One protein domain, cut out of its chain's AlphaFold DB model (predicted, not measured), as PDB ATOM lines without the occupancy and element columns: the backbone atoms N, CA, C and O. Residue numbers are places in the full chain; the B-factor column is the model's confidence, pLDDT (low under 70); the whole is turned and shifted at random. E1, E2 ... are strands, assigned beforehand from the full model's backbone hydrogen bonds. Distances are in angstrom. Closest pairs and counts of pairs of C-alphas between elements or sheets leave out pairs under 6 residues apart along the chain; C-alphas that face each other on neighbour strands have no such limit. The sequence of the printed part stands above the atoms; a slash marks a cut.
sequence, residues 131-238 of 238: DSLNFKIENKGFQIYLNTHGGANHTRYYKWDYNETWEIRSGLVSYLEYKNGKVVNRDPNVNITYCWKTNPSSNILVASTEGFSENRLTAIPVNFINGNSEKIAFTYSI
ATOM      1  N   ASP A 131     110.238  -7.094  56.472       96.62
ATOM      2  CA  ASP A 131     111.492  -7.595  57.042       96.62
ATOM      3  C   ASP A 131     112.374  -6.441  57.518       96.62
ATOM      4  O   ASP A 131     113.016  -6.503  58.563       96.62
ATOM      5  N   SER A 132     112.477  -5.397  56.691       96.81
ATOM      6  CA  SER A 132     113.237  -4.194  57.018       96.81
ATOM      7  C   SER A 132     112.925  -3.032  56.082       96.81
ATOM      8  O   SER A 132     112.647  -3.210  54.893       96.81
ATOM      9  N   LEU A 133     113.075  -1.829  56.636       96.62
ATOM     10  CA  LEU A 133     113.213  -0.580  55.901       96.62
ATOM     11  C   LEU A 133     114.650  -0.090  56.059       96.62
ATOM     12  O   LEU A 133     115.147   0.046  57.173       96.62
ATOM     13  N   ASN A 134     115.321   0.169  54.945       96.19
ATOM     14  CA  ASN A 134     116.688   0.683  54.929       96.19
ATOM     15  C   ASN A 134     116.776   1.873  53.981       96.19
ATOM     16  O   ASN A 134     115.910   2.053  53.129       96.19
ATOM     17  N   PHE A 135     117.840   2.666  54.075       95.81
ATOM     18  CA  PHE A 135     118.079   3.748  53.126       95.81
ATOM     19  C   PHE A 135     119.495   3.713  52.558       95.81
ATOM     20  O   PHE A 135     120.418   3.177  53.171       95.81
ATOM     21  N   LYS A 136     119.665   4.317  51.382       97.19
ATOM     22  CA  LYS A 136     120.971   4.608  50.782       97.19
ATOM     23  C   LYS A 136     121.028   6.054  50.319       97.19
ATOM     24  O   LYS A 136     120.015   6.625  49.916       97.19
ATOM     25  N   ILE A 137     122.225   6.635  50.375       95.94
ATOM     26  CA  ILE A 137     122.480   7.964  49.819       95.94
ATOM     27  C   ILE A 137     122.809   7.793  48.340       95.94
ATOM     28  O   ILE A 137     123.873   7.286  47.989       95.94
ATOM     29  N   GLU A 138     121.893   8.208  47.476       95.19
ATOM     30  CA  GLU A 138     121.988   8.046  46.025       95.19
ATOM     31  C   GLU A 138     121.367   9.264  45.338       95.19
ATOM     32  O   GLU A 138     120.500   9.924  45.903       95.19
ATOM     33  N   ASN A 139     121.812   9.609  44.128       94.31
ATOM     34  CA  ASN A 139     121.228  10.708  43.341       94.31
ATOM     35  C   ASN A 139     121.081  12.043  44.107       94.31
ATOM     36  O   ASN A 139     120.123  12.785  43.899       94.31
ATOM     37  N   LYS A 140     122.046  12.363  44.987       95.25
ATOM     38  CA  LYS A 140     122.030  13.546  45.874       95.25
ATOM     39  C   LYS A 140     120.839  13.579  46.845       95.25
ATOM     40  O   LYS A 140     120.401  14.654  47.243       95.25
ATOM     41  N   GLY A 141     120.320  12.420  47.229       96.12
ATOM     42  CA  GLY A 141     119.255  12.280  48.211       96.12
ATOM     43  C   GLY A 141     119.308  10.942  48.929       96.12
ATOM     44  O   GLY A 141     120.312  10.234  48.882       96.12
ATOM     45  N   PHE A 142     118.221  10.625  49.615       95.94
ATOM     46  CA  PHE A 142     118.045   9.423  50.413       95.94
ATOM     47  C   PHE A 142     116.958   8.581  49.760       95.94
ATOM     48  O   PHE A 142     115.795   8.986  49.711       95.94
ATOM     49  N   GLN A 143     117.341   7.418  49.242       97.19
ATOM     50  CA  GLN A 143     116.407   6.430  48.724       97.19
ATOM     51  C   GLN A 143     116.087   5.426  49.824       97.19
ATOM     52  O   GLN A 143     116.991   4.778  50.350       97.19
ATOM     53  N   ILE A 144     114.805   5.290  50.145       96.56
ATOM     54  CA  ILE A 144     114.290   4.320  51.110       96.56
ATOM     55  C   ILE A 144     113.877   3.056  50.359       96.56
ATOM     56  O   ILE A 144     113.225   3.126  49.310       96.56
ATOM     57  N   TYR A 145     114.266   1.915  50.911       97.44
ATOM     58  CA  TYR A 145     114.070   0.586  50.368       97.44
ATOM     59  C   TYR A 145     113.360  -0.319  51.366       97.44
ATOM     60  O   TYR A 145     113.695  -0.321  52.551       97.44
ATOM     61  N   LEU A 146     112.444  -1.136  50.856       97.06
ATOM     62  CA  LEU A 146     111.712  -2.146  51.607       97.06
ATOM     63  C   LEU A 146     112.144  -3.553  51.197       97.06
ATOM     64  O   LEU A 146     112.350  -3.842  50.014       97.06
ATOM     65  N   ASN A 147     112.254  -4.423  52.198       97.12
ATOM     66  CA  ASN A 147     112.400  -5.863  52.039       97.12
ATOM     67  C   ASN A 147     111.206  -6.564  52.697       97.12
ATOM     68  O   ASN A 147     110.784  -6.170  53.784       97.12
ATOM     69  N   THR A 148     110.675  -7.599  52.055       96.19
ATOM     70  CA  THR A 148     109.609  -8.446  52.605       96.19
ATOM     71  C   THR A 148     109.683  -9.843  52.001       96.19
ATOM     72  O   THR A 148     110.178 -10.035  50.881       96.19
ATOM     73  N   HIS A 149     109.151 -10.825  52.719       94.56
ATOM     74  CA  HIS A 149     108.905 -12.148  52.176       94.56
ATOM     75  C   HIS A 149     107.600 -12.728  52.703       94.56
ATOM     76  O   HIS A 149     107.281 -12.635  53.883       94.56
ATOM     77  N   GLY A 150     106.859 -13.369  51.807       90.88
ATOM     78  CA  GLY A 150     105.696 -14.171  52.140       90.88
ATOM     79  C   GLY A 150     106.026 -15.661  52.139       90.88
ATOM     80  O   GLY A 150     106.911 -16.136  51.427       90.88
ATOM     81  N   GLY A 151     105.271 -16.430  52.916       85.12
ATOM     82  CA  GLY A 151     105.231 -17.888  52.790       85.12
ATOM     83  C   GLY A 151     104.437 -18.352  51.559       85.12
ATOM     84  O   GLY A 151     103.886 -17.544  50.808       85.12
ATOM     85  N   ALA A 152     104.317 -19.672  51.384       73.00
ATOM     86  CA  ALA A 152     103.585 -20.278  50.263       73.00
ATOM     87  C   ALA A 152     102.086 -19.915  50.225       73.00
ATOM     88  O   ALA A 152     101.516 -19.820  49.143       73.00
ATOM     89  N   ASN A 153     101.477 -19.670  51.390       70.56
ATOM     90  CA  ASN A 153     100.054 -19.328  51.530       70.56
ATOM     91  C   ASN A 153      99.783 -17.811  51.557       70.56
ATOM     92  O   ASN A 153      98.663 -17.394  51.830       70.56
ATOM     93  N   HIS A 154     100.802 -16.976  51.335       82.50
ATOM     94  CA  HIS A 154     100.635 -15.523  51.300       82.50
ATOM     95  C   HIS A 154     100.380 -15.038  49.872       82.50
ATOM     96  O   HIS A 154     100.708 -15.723  48.900       82.50
ATOM     97  N   THR A 155      99.859 -13.817  49.738       87.00
ATOM     98  CA  THR A 155      99.764 -13.156  48.431       87.00
ATOM     99  C   THR A 155     101.133 -13.032  47.762       87.00
ATOM    100  O   THR A 155     102.163 -12.828  48.411       87.00
ATOM    101  N   ARG A 156     101.132 -13.137  46.435       90.75
ATOM    102  CA  ARG A 156     102.267 -12.816  45.561       90.75
ATOM    103  C   ARG A 156     102.134 -11.445  44.907       90.75
ATOM    104  O   ARG A 156     102.959 -11.074  44.077       90.75
ATOM    105  N   TYR A 157     101.101 -10.694  45.268       92.00
ATOM    106  CA  TYR A 157     100.856  -9.323  44.844       92.00
ATOM    107  C   TYR A 157     100.912  -8.415  46.060       92.00
ATOM    108  O   TYR A 157     100.251  -8.666  47.070       92.00
ATOM    109  N   TYR A 158     101.693  -7.356  45.939       92.75
ATOM    110  CA  TYR A 158     102.001  -6.448  47.024       92.75
ATOM    111  C   TYR A 158     101.587  -5.041  46.635       92.75
ATOM    112  O   TYR A 158     101.834  -4.600  45.510       92.75
ATOM    113  N   LYS A 159     100.991  -4.340  47.593       92.06
ATOM    114  CA  LYS A 159     100.762  -2.904  47.546       92.06
ATOM    115  C   LYS A 159     101.206  -2.329  48.880       92.06
ATOM    116  O   LYS A 159     100.842  -2.874  49.919       92.06
ATOM    117  N   TRP A 160     101.944  -1.229  48.843       92.25
ATOM    118  CA  TRP A 160     102.297  -0.483  50.045       92.25
ATOM    119  C   TRP A 160     101.769   0.937  49.953       92.25
ATOM    120  O   TRP A 160     101.816   1.566  48.898       92.25
ATOM    121  N   ASP A 161     101.314   1.432  51.091       92.50
ATOM    122  CA  ASP A 161     101.098   2.846  51.353       92.50
ATOM    123  C   ASP A 161     101.959   3.199  52.577       92.50
ATOM    124  O   ASP A 161     102.304   2.322  53.373       92.50
ATOM    125  N   TYR A 162     102.337   4.465  52.729       94.38
ATOM    126  CA  TYR A 162     103.122   4.921  53.882       94.38
ATOM    127  C   TYR A 162     102.665   6.302  54.349       94.38
ATOM    128  O   TYR A 162     102.072   7.061  53.584       94.38
ATOM    129  N   ASN A 163     102.977   6.645  55.599       96.06
ATOM    130  CA  ASN A 163     102.861   8.004  56.118       96.06
ATOM    131  C   ASN A 163     104.244   8.468  56.544       96.06
ATOM    132  O   ASN A 163     104.819   7.928  57.481       96.06
ATOM    133  N   GLU A 164     104.762   9.501  55.897       96.12
ATOM    134  CA  GLU A 164     106.000  10.128  56.344       96.12
ATOM    135  C   GLU A 164     105.694  11.290  57.285       96.12
ATOM    136  O   GLU A 164     104.774  12.073  57.047       96.12
ATOM    137  N   THR A 165     106.480  11.414  58.349       97.75
ATOM    138  CA  THR A 165     106.393  12.502  59.322       97.75
ATOM    139  C   THR A 165     107.773  13.083  59.569       97.75
ATOM    140  O   THR A 165     108.726  12.345  59.809       97.75
ATOM    141  N   TRP A 166     107.889  14.407  59.533       97.44
ATOM    142  CA  TRP A 166     109.149  15.090  59.809       97.44
ATOM    143  C   TRP A 166     108.970  16.319  60.680       97.44
ATOM    144  O   TRP A 166     107.907  16.951  60.710       97.44
ATOM    145  N   GLU A 167     110.044  16.652  61.383       96.69
ATOM    146  CA  GLU A 167     110.136  17.858  62.186       96.69
ATOM    147  C   GLU A 167     110.415  19.068  61.293       96.69
ATOM    148  O   GLU A 167     111.366  19.099  60.511       96.69
ATOM    149  N   ILE A 168     109.587  20.096  61.444       94.25
ATOM    150  CA  ILE A 168     109.790  21.421  60.866       94.25
ATOM    151  C   ILE A 168     110.122  22.397  61.991       94.25
ATOM    152  O   ILE A 168     109.520  22.347  63.067       94.25
ATOM    153  N   ARG A 169     111.066  23.308  61.744       92.19
ATOM    154  CA  ARG A 169     111.413  24.356  62.708       92.19
ATOM    155  C   ARG A 169     111.102  25.743  62.181       92.19
ATOM    156  O   ARG A 169     111.408  26.054  61.032       92.19
ATOM    157  N   SER A 170     110.542  26.594  63.038       89.44
ATOM    158  CA  SER A 170     110.439  28.022  62.739       89.44
ATOM    159  C   SER A 170     111.841  28.609  62.591       89.44
ATOM    160  O   SER A 170     112.681  28.454  63.479       89.44
ATOM    161  N   GLY A 171     112.092  29.320  61.490       85.06
ATOM    162  CA  GLY A 171     113.372  29.998  61.266       85.06
ATOM    163  C   GLY A 171     113.620  31.173  62.220       85.06
ATOM    164  O   GLY A 171     114.755  31.617  62.357       85.06
ATOM    165  N   LEU A 172     112.571  31.673  62.884       85.06
ATOM    166  CA  LEU A 172     112.638  32.785  63.829       85.06
ATOM    167  C   LEU A 172     111.916  32.437  65.130       85.06
ATOM    168  O   LEU A 172     110.824  31.862  65.128       85.06
ATOM    169  N   VAL A 173     112.513  32.838  66.250       82.44
ATOM    170  CA  VAL A 173     111.914  32.700  67.579       82.44
ATOM    171  C   VAL A 173     111.094  33.951  67.886       82.44
ATOM    172  O   VAL A 173     111.595  35.069  67.778       82.44
ATOM    173  N   SER A 174     109.834  33.770  68.290       86.62
ATOM    174  CA  SER A 174     108.962  34.872  68.714       86.62
ATOM    175  C   SER A 174     108.818  34.900  70.230       86.62
ATOM    176  O   SER A 174     108.045  34.129  70.798       86.62
ATOM    177  N   TYR A 175     109.502  35.839  70.880       89.44
ATOM    178  CA  TYR A 175     109.395  36.059  72.330       89.44
ATOM    179  C   TYR A 175     108.117  36.791  72.748       89.44
ATOM    180  O   TYR A 175     107.758  36.787  73.922       89.44
ATOM    181  N   LEU A 176     107.423  37.413  71.793       92.19
ATOM    182  CA  LEU A 176     106.197  38.166  72.026       92.19
ATOM    183  C   LEU A 176     104.992  37.468  71.378       92.19
ATOM    184  O   LEU A 176     105.123  36.713  70.405       92.19
ATOM    185  N   GLU A 177     103.808  37.727  71.920       92.56
ATOM    186  CA  GLU A 177     102.522  37.353  71.335       92.56
ATOM    187  C   GLU A 177     101.481  38.458  71.541       92.56
ATOM    188  O   GLU A 177     101.579  39.263  72.468       92.56
ATOM    189  N   TYR A 178     100.481  38.515  70.661       93.56
ATOM    190  CA  TYR A 178      99.368  39.449  70.794       93.56
ATOM    191  C   TYR A 178      98.176  38.737  71.428       93.56
ATOM    192  O   TYR A 178      97.616  37.812  70.841       93.56
ATOM    193  N   LYS A 179      97.784  39.165  72.631       93.00
ATOM    194  CA  LYS A 179      96.642  38.622  73.374       93.00
ATOM    195  C   LYS A 179      95.793  39.766  73.910       93.00
ATOM    196  O   LYS A 179      96.313  40.705  74.510       93.00
ATOM    197  N   ASN A 180      94.478  39.680  73.709       93.69
ATOM    198  CA  ASN A 180      93.493  40.610  74.277       93.69
ATOM    199  C   ASN A 180      93.827  42.097  74.048       93.69
ATOM    200  O   ASN A 180      93.758  42.911  74.967       93.69
ATOM    201  N   GLY A 181      94.234  42.459  72.829       94.88
ATOM    202  CA  GLY A 181      94.504  43.854  72.481       94.88
ATOM    203  C   GLY A 181      95.920  44.354  72.801       94.88
ATOM    204  O   GLY A 181      96.221  45.513  72.517       94.88
ATOM    205  N   LYS A 182      96.793  43.527  73.395       95.81
ATOM    206  CA  LYS A 182      98.131  43.933  73.856       95.81
ATOM    207  C   LYS A 182      99.218  42.966  73.391       95.81
ATOM    208  O   LYS A 182      98.995  41.761  73.300       95.81
ATOM    209  N   VAL A 183     100.409  43.510  73.139       95.50
ATOM    210  CA  VAL A 183     101.633  42.723  72.947       95.50
ATOM    211  C   VAL A 183     102.178  42.351  74.323       95.50
ATOM    212  O   VAL A 183     102.401  43.230  75.155       95.50
ATOM    213  N   VAL A 184     102.366  41.058  74.567       95.50
ATOM    214  CA  VAL A 184     102.859  40.504  75.834       95.50
ATOM    215  C   VAL A 184     104.002  39.526  75.574       95.50
ATOM    216  O   VAL A 184     104.161  39.039  74.454       95.50
ATOM    217  N   ASN A 185     104.797  39.226  76.604       93.75
ATOM    218  CA  ASN A 185     105.753  38.121  76.532       93.75
ATOM    219  C   ASN A 185     104.995  36.806  76.351       93.75
ATOM    220  O   ASN A 185     104.004  36.555  77.038       93.75
ATOM    221  N   ARG A 186     105.476  35.979  75.426       91.12
ATOM    222  CA  ARG A 186     104.953  34.636  75.204       91.12
ATOM    223  C   ARG A 186     105.315  33.739  76.387       91.12
ATOM    224  O   ARG A 186     106.395  33.870  76.962       91.12
ATOM    225  N   ASP A 187     104.419  32.816  76.719       89.81
ATOM    226  CA  ASP A 187     104.693  31.763  77.697       89.81
ATOM    227  C   ASP A 187     105.871  30.885  77.221       89.81
ATOM    228  O   ASP A 187     105.762  30.260  76.160       89.81
ATOM    229  N   PRO A 188     106.989  30.812  77.971       85.94
ATOM    230  CA  PRO A 188     108.144  30.000  77.591       85.94
ATOM    231  C   PRO A 188     107.850  28.493  77.571       85.94
ATOM    232  O   PRO A 188     108.620  27.741  76.978       85.94
ATOM    233  N   ASN A 189     106.750  28.043  78.185       88.25
ATOM    234  CA  ASN A 189     106.340  26.638  78.170       88.25
ATOM    235  C   ASN A 189     105.589  26.246  76.888       88.25
ATOM    236  O   ASN A 189     105.369  25.060  76.640       88.25
ATOM    237  N   VAL A 190     105.189  27.215  76.058       87.12
ATOM    238  CA  VAL A 190     104.521  26.945  74.782       87.12
ATOM    239  C   VAL A 190     105.569  26.844  73.683       87.12
ATOM    240  O   VAL A 190     106.118  27.846  73.220       87.12
ATOM    241  N   ASN A 191     105.817  25.623  73.217       85.44
ATOM    242  CA  ASN A 191     106.687  25.412  72.073       85.44
ATOM    243  C   ASN A 191     105.998  25.838  70.764       85.44
ATOM    244  O   ASN A 191     104.980  25.281  70.362       85.44
ATOM    245  N   ILE A 192     106.615  26.802  70.085       86.81
ATOM    246  CA  ILE A 192     106.270  27.252  68.726       86.81
ATOM    247  C   ILE A 192     107.423  27.038  67.735       86.81
ATOM    248  O   ILE A 192     107.358  27.478  66.589       86.81
ATOM    249  N   THR A 193     108.513  26.438  68.207       87.56
ATOM    250  CA  THR A 193     109.769  26.320  67.476       87.56
ATOM    251  C   THR A 193     109.805  25.045  66.664       87.56
ATOM    252  O   THR A 193     110.203  25.119  65.510       87.56
ATOM    253  N   TYR A 194     109.400  23.903  67.228       89.56
ATOM    254  CA  TYR A 194     109.344  22.623  66.515       89.56
ATOM    255  C   TYR A 194     107.897  22.161  66.338       89.56
ATOM    256  O   TYR A 194     107.153  22.039  67.311       89.56
ATOM    257  N   CYS A 195     107.516  21.894  65.093       92.06
ATOM    258  CA  CYS A 195     106.227  21.327  64.710       92.06
ATOM    259  C   CYS A 195     106.460  20.063  63.876       92.06
ATOM    260  O   CYS A 195     107.572  19.806  63.417       92.06
ATOM    261  N   TRP A 196     105.403  19.290  63.649       95.19
ATOM    262  CA  TRP A 196     105.458  18.074  62.842       95.19
ATOM    263  C   TRP A 196     104.583  18.229  61.612       95.19
ATOM    264  O   TRP A 196     103.484  18.783  61.691       95.19
ATOM    265  N   LYS A 197     105.065  17.729  60.480       96.12
ATOM    266  CA  LYS A 197     104.277  17.617  59.260       96.12
ATOM    267  C   LYS A 197     104.210  16.157  58.855       96.12
ATOM    268  O   LYS A 197     105.247  15.510  58.758       96.12
ATOM    269  N   THR A 198     102.995  15.675  58.617       97.69
ATOM    270  CA  THR A 198     102.716  14.302  58.191       97.69
ATOM    271  C   THR A 198     102.058  14.326  56.825       97.69
ATOM    272  O   THR A 198     101.073  15.040  56.634       97.69
ATOM    273  N   ASN A 199     102.580  13.531  55.895       96.12
ATOM    274  CA  ASN A 199     102.006  13.355  54.569       96.12
ATOM    275  C   ASN A 199     101.810  11.860  54.263       96.12
ATOM    276  O   ASN A 199     102.735  11.076  54.496       96.12
ATOM    277  N   PRO A 200     100.665  11.466  53.681       95.50
ATOM    278  CA  PRO A 200     100.505  10.133  53.118       95.50
ATOM    279  C   PRO A 200     101.295   9.983  51.811       95.50
ATOM    280  O   PRO A 200     101.621  10.968  51.136       95.50
ATOM    281  N   SER A 201     101.558   8.739  51.425       93.00
ATOM    282  CA  SER A 201     102.147   8.387  50.139       93.00
ATOM    283  C   SER A 201     101.279   8.877  48.980       93.00
ATOM    284  O   SER A 201     100.084   8.602  48.922       93.00
ATOM    285  N   SER A 202     101.891   9.567  48.018       88.12
ATOM    286  CA  SER A 202     101.222   9.987  46.777       88.12
ATOM    287  C   SER A 202     101.453   9.030  45.606       88.12
ATOM    288  O   SER A 202     100.818   9.168  44.564       88.12
ATOM    289  N   ASN A 203     102.396   8.095  45.748       87.88
ATOM    290  CA  ASN A 203     102.771   7.151  44.704       87.88
ATOM    291  C   ASN A 203     102.025   5.829  44.878       87.88
ATOM    292  O   ASN A 203     101.834   5.361  45.997       87.88
ATOM    293  N   ILE A 204     101.669   5.198  43.759       88.94
ATOM    294  CA  ILE A 204     101.151   3.831  43.751       88.94
ATOM    295  C   ILE A 204     102.352   2.884  43.785       88.94
ATOM    296  O   ILE A 204     103.053   2.734  42.784       88.94
ATOM    297  N   LEU A 205     102.597   2.261  44.938       93.94
ATOM    298  CA  LEU A 205     103.675   1.291  45.115       93.94
ATOM    299  C   LEU A 205     103.108  -0.118  45.028       93.94
ATOM    300  O   LEU A 205     102.413  -0.566  45.938       93.94
ATOM    301  N   VAL A 206     103.407  -0.813  43.934       94.31
ATOM    302  CA  VAL A 206     102.959  -2.186  43.697       94.31
ATOM    303  C   VAL A 206     104.105  -3.056  43.200       94.31
ATOM    304  O   VAL A 206     104.991  -2.584  42.489       94.31
ATOM    305  N   ALA A 207     104.080  -4.334  43.562       94.06
ATOM    306  CA  ALA A 207     105.034  -5.330  43.087       94.06
ATOM    307  C   ALA A 207     104.399  -6.726  43.060       94.06
ATOM    308  O   ALA A 207     103.344  -6.958  43.653       94.06
ATOM    309  N   SER A 208     105.050  -7.669  42.378       93.75
ATOM    310  CA  SER A 208     104.616  -9.064  42.355       93.75
ATOM    311  C   SER A 208     105.796 -10.033  42.324       93.75
ATOM    312  O   SER A 208     106.845  -9.725  41.761       93.75
ATOM    313  N   THR A 209     105.595 -11.207  42.920       94.31
ATOM    314  CA  THR A 209     106.524 -12.346  42.943       94.31
ATOM    315  C   THR A 209     106.003 -13.541  42.135       94.31
ATOM    316  O   THR A 209     106.543 -14.639  42.252       94.31
ATOM    317  N   GLU A 210     104.966 -13.376  41.304       92.38
ATOM    318  CA  GLU A 210     104.424 -14.457  40.455       92.38
ATOM    319  C   GLU A 210     105.481 -15.064  39.525       92.38
ATOM    320  O   GLU A 210     105.512 -16.271  39.304       92.38
ATOM    321  N   GLY A 211     106.395 -14.233  39.016       90.38
ATOM    322  CA  GLY A 211     107.503 -14.682  38.172       90.38
ATOM    323  C   GLY A 211     108.712 -15.223  38.940       90.38
ATOM    324  O   GLY A 211     109.709 -15.568  38.310       90.38
ATOM    325  N   PHE A 212     108.680 -15.243  40.276       91.56
ATOM    326  CA  PHE A 212     109.830 -15.587  41.111       91.56
ATOM    327  C   PHE A 212     109.660 -16.963  41.759       91.56
ATOM    328  O   PHE A 212     108.576 -17.341  42.211       91.56
ATOM    329  N   SER A 213     110.773 -17.696  41.863       91.00
ATOM    330  CA  SER A 213     110.824 -18.988  42.556       91.00
ATOM    331  C   SER A 213     110.466 -18.863  44.037       91.00
ATOM    332  O   SER A 213     109.859 -19.768  44.605       91.00
ATOM    333  N   GLU A 214     110.794 -17.725  44.650       91.88
ATOM    334  CA  GLU A 214     110.469 -17.397  46.034       91.88
ATOM    335  C   GLU A 214     109.494 -16.224  46.103       91.88
ATOM    336  O   GLU A 214     109.586 -15.270  45.328       91.88
ATOM    337  N   ASN A 215     108.590 -16.257  47.085       94.12
ATOM    338  CA  ASN A 215     107.742 -15.117  47.406       94.12
ATOM    339  C   ASN A 215     108.530 -14.092  48.242       94.12
ATOM    340  O   ASN A 215     108.269 -13.898  49.426       94.12
ATOM    341  N   ARG A 216     109.554 -13.485  47.637       95.38
ATOM    342  CA  ARG A 216     110.488 -12.570  48.299       95.38
ATOM    343  C   ARG A 216     110.756 -11.352  47.429       95.38
ATOM    344  O   ARG A 216     111.034 -11.482  46.239       95.38
ATOM    345  N   LEU A 217     110.715 -10.175  48.045       95.56
ATOM    346  CA  LEU A 217     111.037  -8.901  47.417       95.56
ATOM    347  C   LEU A 217     112.114  -8.195  48.233       95.56
ATOM    348  O   LEU A 217     111.976  -8.001  49.440       95.56
ATOM    349  N   THR A 218     113.193  -7.801  47.564       96.00
ATOM    350  CA  THR A 218     114.337  -7.138  48.193       96.00
ATOM    351  C   THR A 218     114.650  -5.826  47.501       96.00
ATOM    352  O   THR A 218     114.654  -5.764  46.273       96.00
ATOM    353  N   ALA A 219     114.988  -4.811  48.289       95.69
ATOM    354  CA  ALA A 219     115.369  -3.482  47.840       95.69
ATOM    355  C   ALA A 219     114.322  -2.821  46.925       95.69
ATOM    356  O   ALA A 219     114.666  -2.194  45.922       95.69
ATOM    357  N   ILE A 220     113.039  -2.931  47.282       96.31
ATOM    358  CA  ILE A 220     111.962  -2.235  46.572       96.31
ATOM    359  C   ILE A 220     112.009  -0.746  46.933       96.31
ATOM    360  O   ILE A 220     111.928  -0.426  48.119       96.31
ATOM    361  N   PRO A 221     112.158   0.175  45.965       95.56
ATOM    362  CA  PRO A 221     112.195   1.604  46.253       95.56
ATOM    363  C   PRO A 221     110.807   2.096  46.680       95.56
ATOM    364  O   PRO A 221     109.845   1.988  45.924       95.56
ATOM    365  N   VAL A 222     110.712   2.657  47.887       95.38
ATOM    366  CA  VAL A 222     109.443   3.132  48.472       95.38
ATOM    367  C   VAL A 222     109.314   4.648  48.369       95.38
ATOM    368  O   VAL A 222     108.292   5.159  47.919       95.38
ATOM    369  N   ASN A 223     110.355   5.382  48.767       95.81
ATOM    370  CA  ASN A 223     110.335   6.843  48.785       95.81
ATOM    371  C   ASN A 223     111.734   7.412  48.530       95.81
ATOM    372  O   ASN A 223     112.725   6.855  49.003       95.81
ATOM    373  N   PHE A 224     111.809   8.530  47.811       95.62
ATOM    374  CA  PHE A 224     113.046   9.276  47.592       95.62
ATOM    375  C   PHE A 224     112.923  10.671  48.196       95.62
ATOM    376  O   PHE A 224     111.992  11.415  47.888       95.62
ATOM    377  N   ILE A 225     113.899  11.053  49.015       96.00
ATOM    378  CA  ILE A 225     113.958  12.372  49.640       96.00
ATOM    379  C   ILE A 225     115.183  13.102  49.108       96.00
ATOM    380  O   ILE A 225     116.307  12.631  49.260       96.00
ATOM    381  N   ASN A 226     114.988  14.272  48.498       96.69
ATOM    382  CA  ASN A 226     116.112  15.087  48.042       96.69
ATOM    383  C   ASN A 226     117.012  15.480  49.230       96.69
ATOM    384  O   ASN A 226     116.509  15.820  50.298       96.69
ATOM    385  N   GLY A 227     118.332  15.470  49.044       95.31
ATOM    386  CA  GLY A 227     119.309  15.797  50.084       95.31
ATOM    387  C   GLY A 227     119.218  17.235  50.604       95.31
ATOM    388  O   GLY A 227     119.681  17.506  51.704       95.31
ATOM    389  N   ASN A 228     118.605  18.153  49.847       94.88
ATOM    390  CA  ASN A 228     118.330  19.526  50.287       94.88
ATOM    391  C   ASN A 228     116.908  19.729  50.852       94.88
ATOM    392  O   ASN A 228     116.482  20.867  51.046       94.88
ATOM    393  N   SER A 229     116.161  18.647  51.067       95.62
ATOM    394  CA  SER A 229     114.797  18.693  51.588       95.62
ATOM    395  C   SER A 229     114.777  19.045  53.075       95.62
ATOM    396  O   SER A 229     115.521  18.464  53.864       95.62
ATOM    397  N   GLU A 230     113.844  19.906  53.488       93.56
ATOM    398  CA  GLU A 230     113.593  20.196  54.910       93.56
ATOM    399  C   GLU A 230     113.227  18.940  55.719       93.56
ATOM    400  O   GLU A 230     113.475  18.888  56.920       93.56
ATOM    401  N   LYS A 231     112.694  17.904  55.051       95.06
ATOM    402  CA  LYS A 231     112.221  16.660  55.680       95.06
ATOM    403  C   LYS A 231     113.280  15.938  56.506       95.06
ATOM    404  O   LYS A 231     112.950  15.229  57.444       95.06
ATOM    405  N   ILE A 232     114.540  16.088  56.126       93.75
ATOM    406  CA  ILE A 232     115.683  15.386  56.719       93.75
ATOM    407  C   ILE A 232     116.625  16.354  57.440       93.75
ATOM    408  O   ILE A 232     117.753  15.994  57.761       93.75
ATOM    409  N   ALA A 233     116.182  17.590  57.687       93.06
ATOM    410  CA  ALA A 233     116.987  18.587  58.384       93.06
ATOM    411  C   ALA A 233     117.177  18.254  59.875       93.06
ATOM    412  O   ALA A 233     118.190  18.636  60.460       93.06
ATOM    413  N   PHE A 234     116.212  17.552  60.483       93.88
ATOM    414  CA  PHE A 234     116.212  17.211  61.908       93.88
ATOM    415  C   PHE A 234     115.850  15.740  62.123       93.88
ATOM    416  O   PHE A 234     116.718  14.874  62.053       93.88
ATOM    417  N   THR A 235     114.574  15.450  62.371       95.19
ATOM    418  CA  THR A 235     114.067  14.098  62.596       95.19
ATOM    419  C   THR A 235     113.045  13.734  61.521       95.19
ATOM    420  O   THR A 235     112.258  14.573  61.074       95.19
ATOM    421  N   TYR A 236     113.093  12.477  61.084       95.75
ATOM    422  CA  TYR A 236     112.263  11.925  60.018       95.75
ATOM    423  C   TYR A 236     111.801  10.519  60.401       95.75
ATOM    424  O   TYR A 236     112.587   9.735  60.931       95.75
ATOM    425  N   SER A 237     110.546  10.204  60.093       95.75
ATOM    426  CA  SER A 237     109.942   8.879  60.222       95.75
ATOM    427  C   SER A 237     109.118   8.564  58.979       95.75
ATOM    428  O   SER A 237     108.511   9.460  58.389       95.75
ATOM    429  N   ILE A 238     109.065   7.286  58.616       94.38
ATOM    430  CA  ILE A 238     108.199   6.703  57.585       94.38
ATOM    431  C   ILE A 238     107.662   5.365  58.080       94.38
ATOM    432  O   ILE A 238     108.387   4.733  58.883       94.38
TER     433      ILE A 238
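What this domain is: This is residues 131 to 238 of the 238 residues of the protein "DUF4249 family protein" of Pseudoxanthomonas sp. SGD-10 (UniProt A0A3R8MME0). You are looking at a long rod of strands: at one end a twisted sheet of E1, E2 and E9 and the two-stranded ribbon E3 and E8, then the ribbon of E4 and E7, and at the far end the small hairpin E5 and E6. The stretch after E9 folds back toward E4 and pairs briefly with it. The printed part has 108 residues, with no named helix and nine named strands, E1 to E9 in order along the chain; the class is all strand. The largest sheet has the order E1, E2, E9, and neighbours in each of the four sheets are antiparallel. The whole is extended, with a radius of gyration of the C-alphas of 20.9 A and spans of 71 by 30 by 20 A.

How they stand to each other: Start with E1, residues 131 to 138, and E2, residues 141 to 149, an antiparallel hairpin at 156 degrees; look for N 134 and O 145, 2.9 A apart, within hydrogen-bond range. On the other side of E2 comes E9, residues 216 to 226, antiparallel at 159 degrees, with N 144 and O 223 at 2.8 A. This sheet is strongly twisted, and E1 and E9 are its edge strands. Next find E3, residues 157 to 160, antiparallel to E8, residues 205 to 208, with N 158 and O 207 at 2.8 A. The closest C-alphas of E8 and E9 are those of Leu 205 and Val 222, 6.9 A apart. E3 runs on into E4, residues 163 to 169, across a break of 2 residues at 20 degrees. E4 is antiparallel to E7, residues 194 to 200, with N 168 and O 195 at 2.8 A. Residues 236 to 237 pair antiparallel with residues 165 to 166 of E4. Last come E5, residues 176 to 179, and E6, residues 182 to 185, a hairpin with N 177 and O 184 at 2.9 A; E5 is apart from E4 and E7.

Where its parts are: Find C-alpha 131 at (111.492, -7.595, 57.042), where E1 begins; it is 21.8 A long, and E2 is 26.8 A. E3 measures 10.4 A, E4 19.6 A, E5 9.7 A and E6 10.0 A. From C-alpha 194 at (109.344, 22.623, 66.515), E7 runs 20.3 A. E8 is 10.8 A long, and E9 runs 28.2 A to C-alpha 226 at (116.112, 15.087, 48.042).

The domain as a whole: The two C-alphas farthest apart, those of Gly 181 and Ser 213, are 71.5 A apart. The printed part has no cut, and no link is long. Residues 227 to 238 hold no named element. The mean pLDDT of the printed part is 92.8, and no printed residue is under 70.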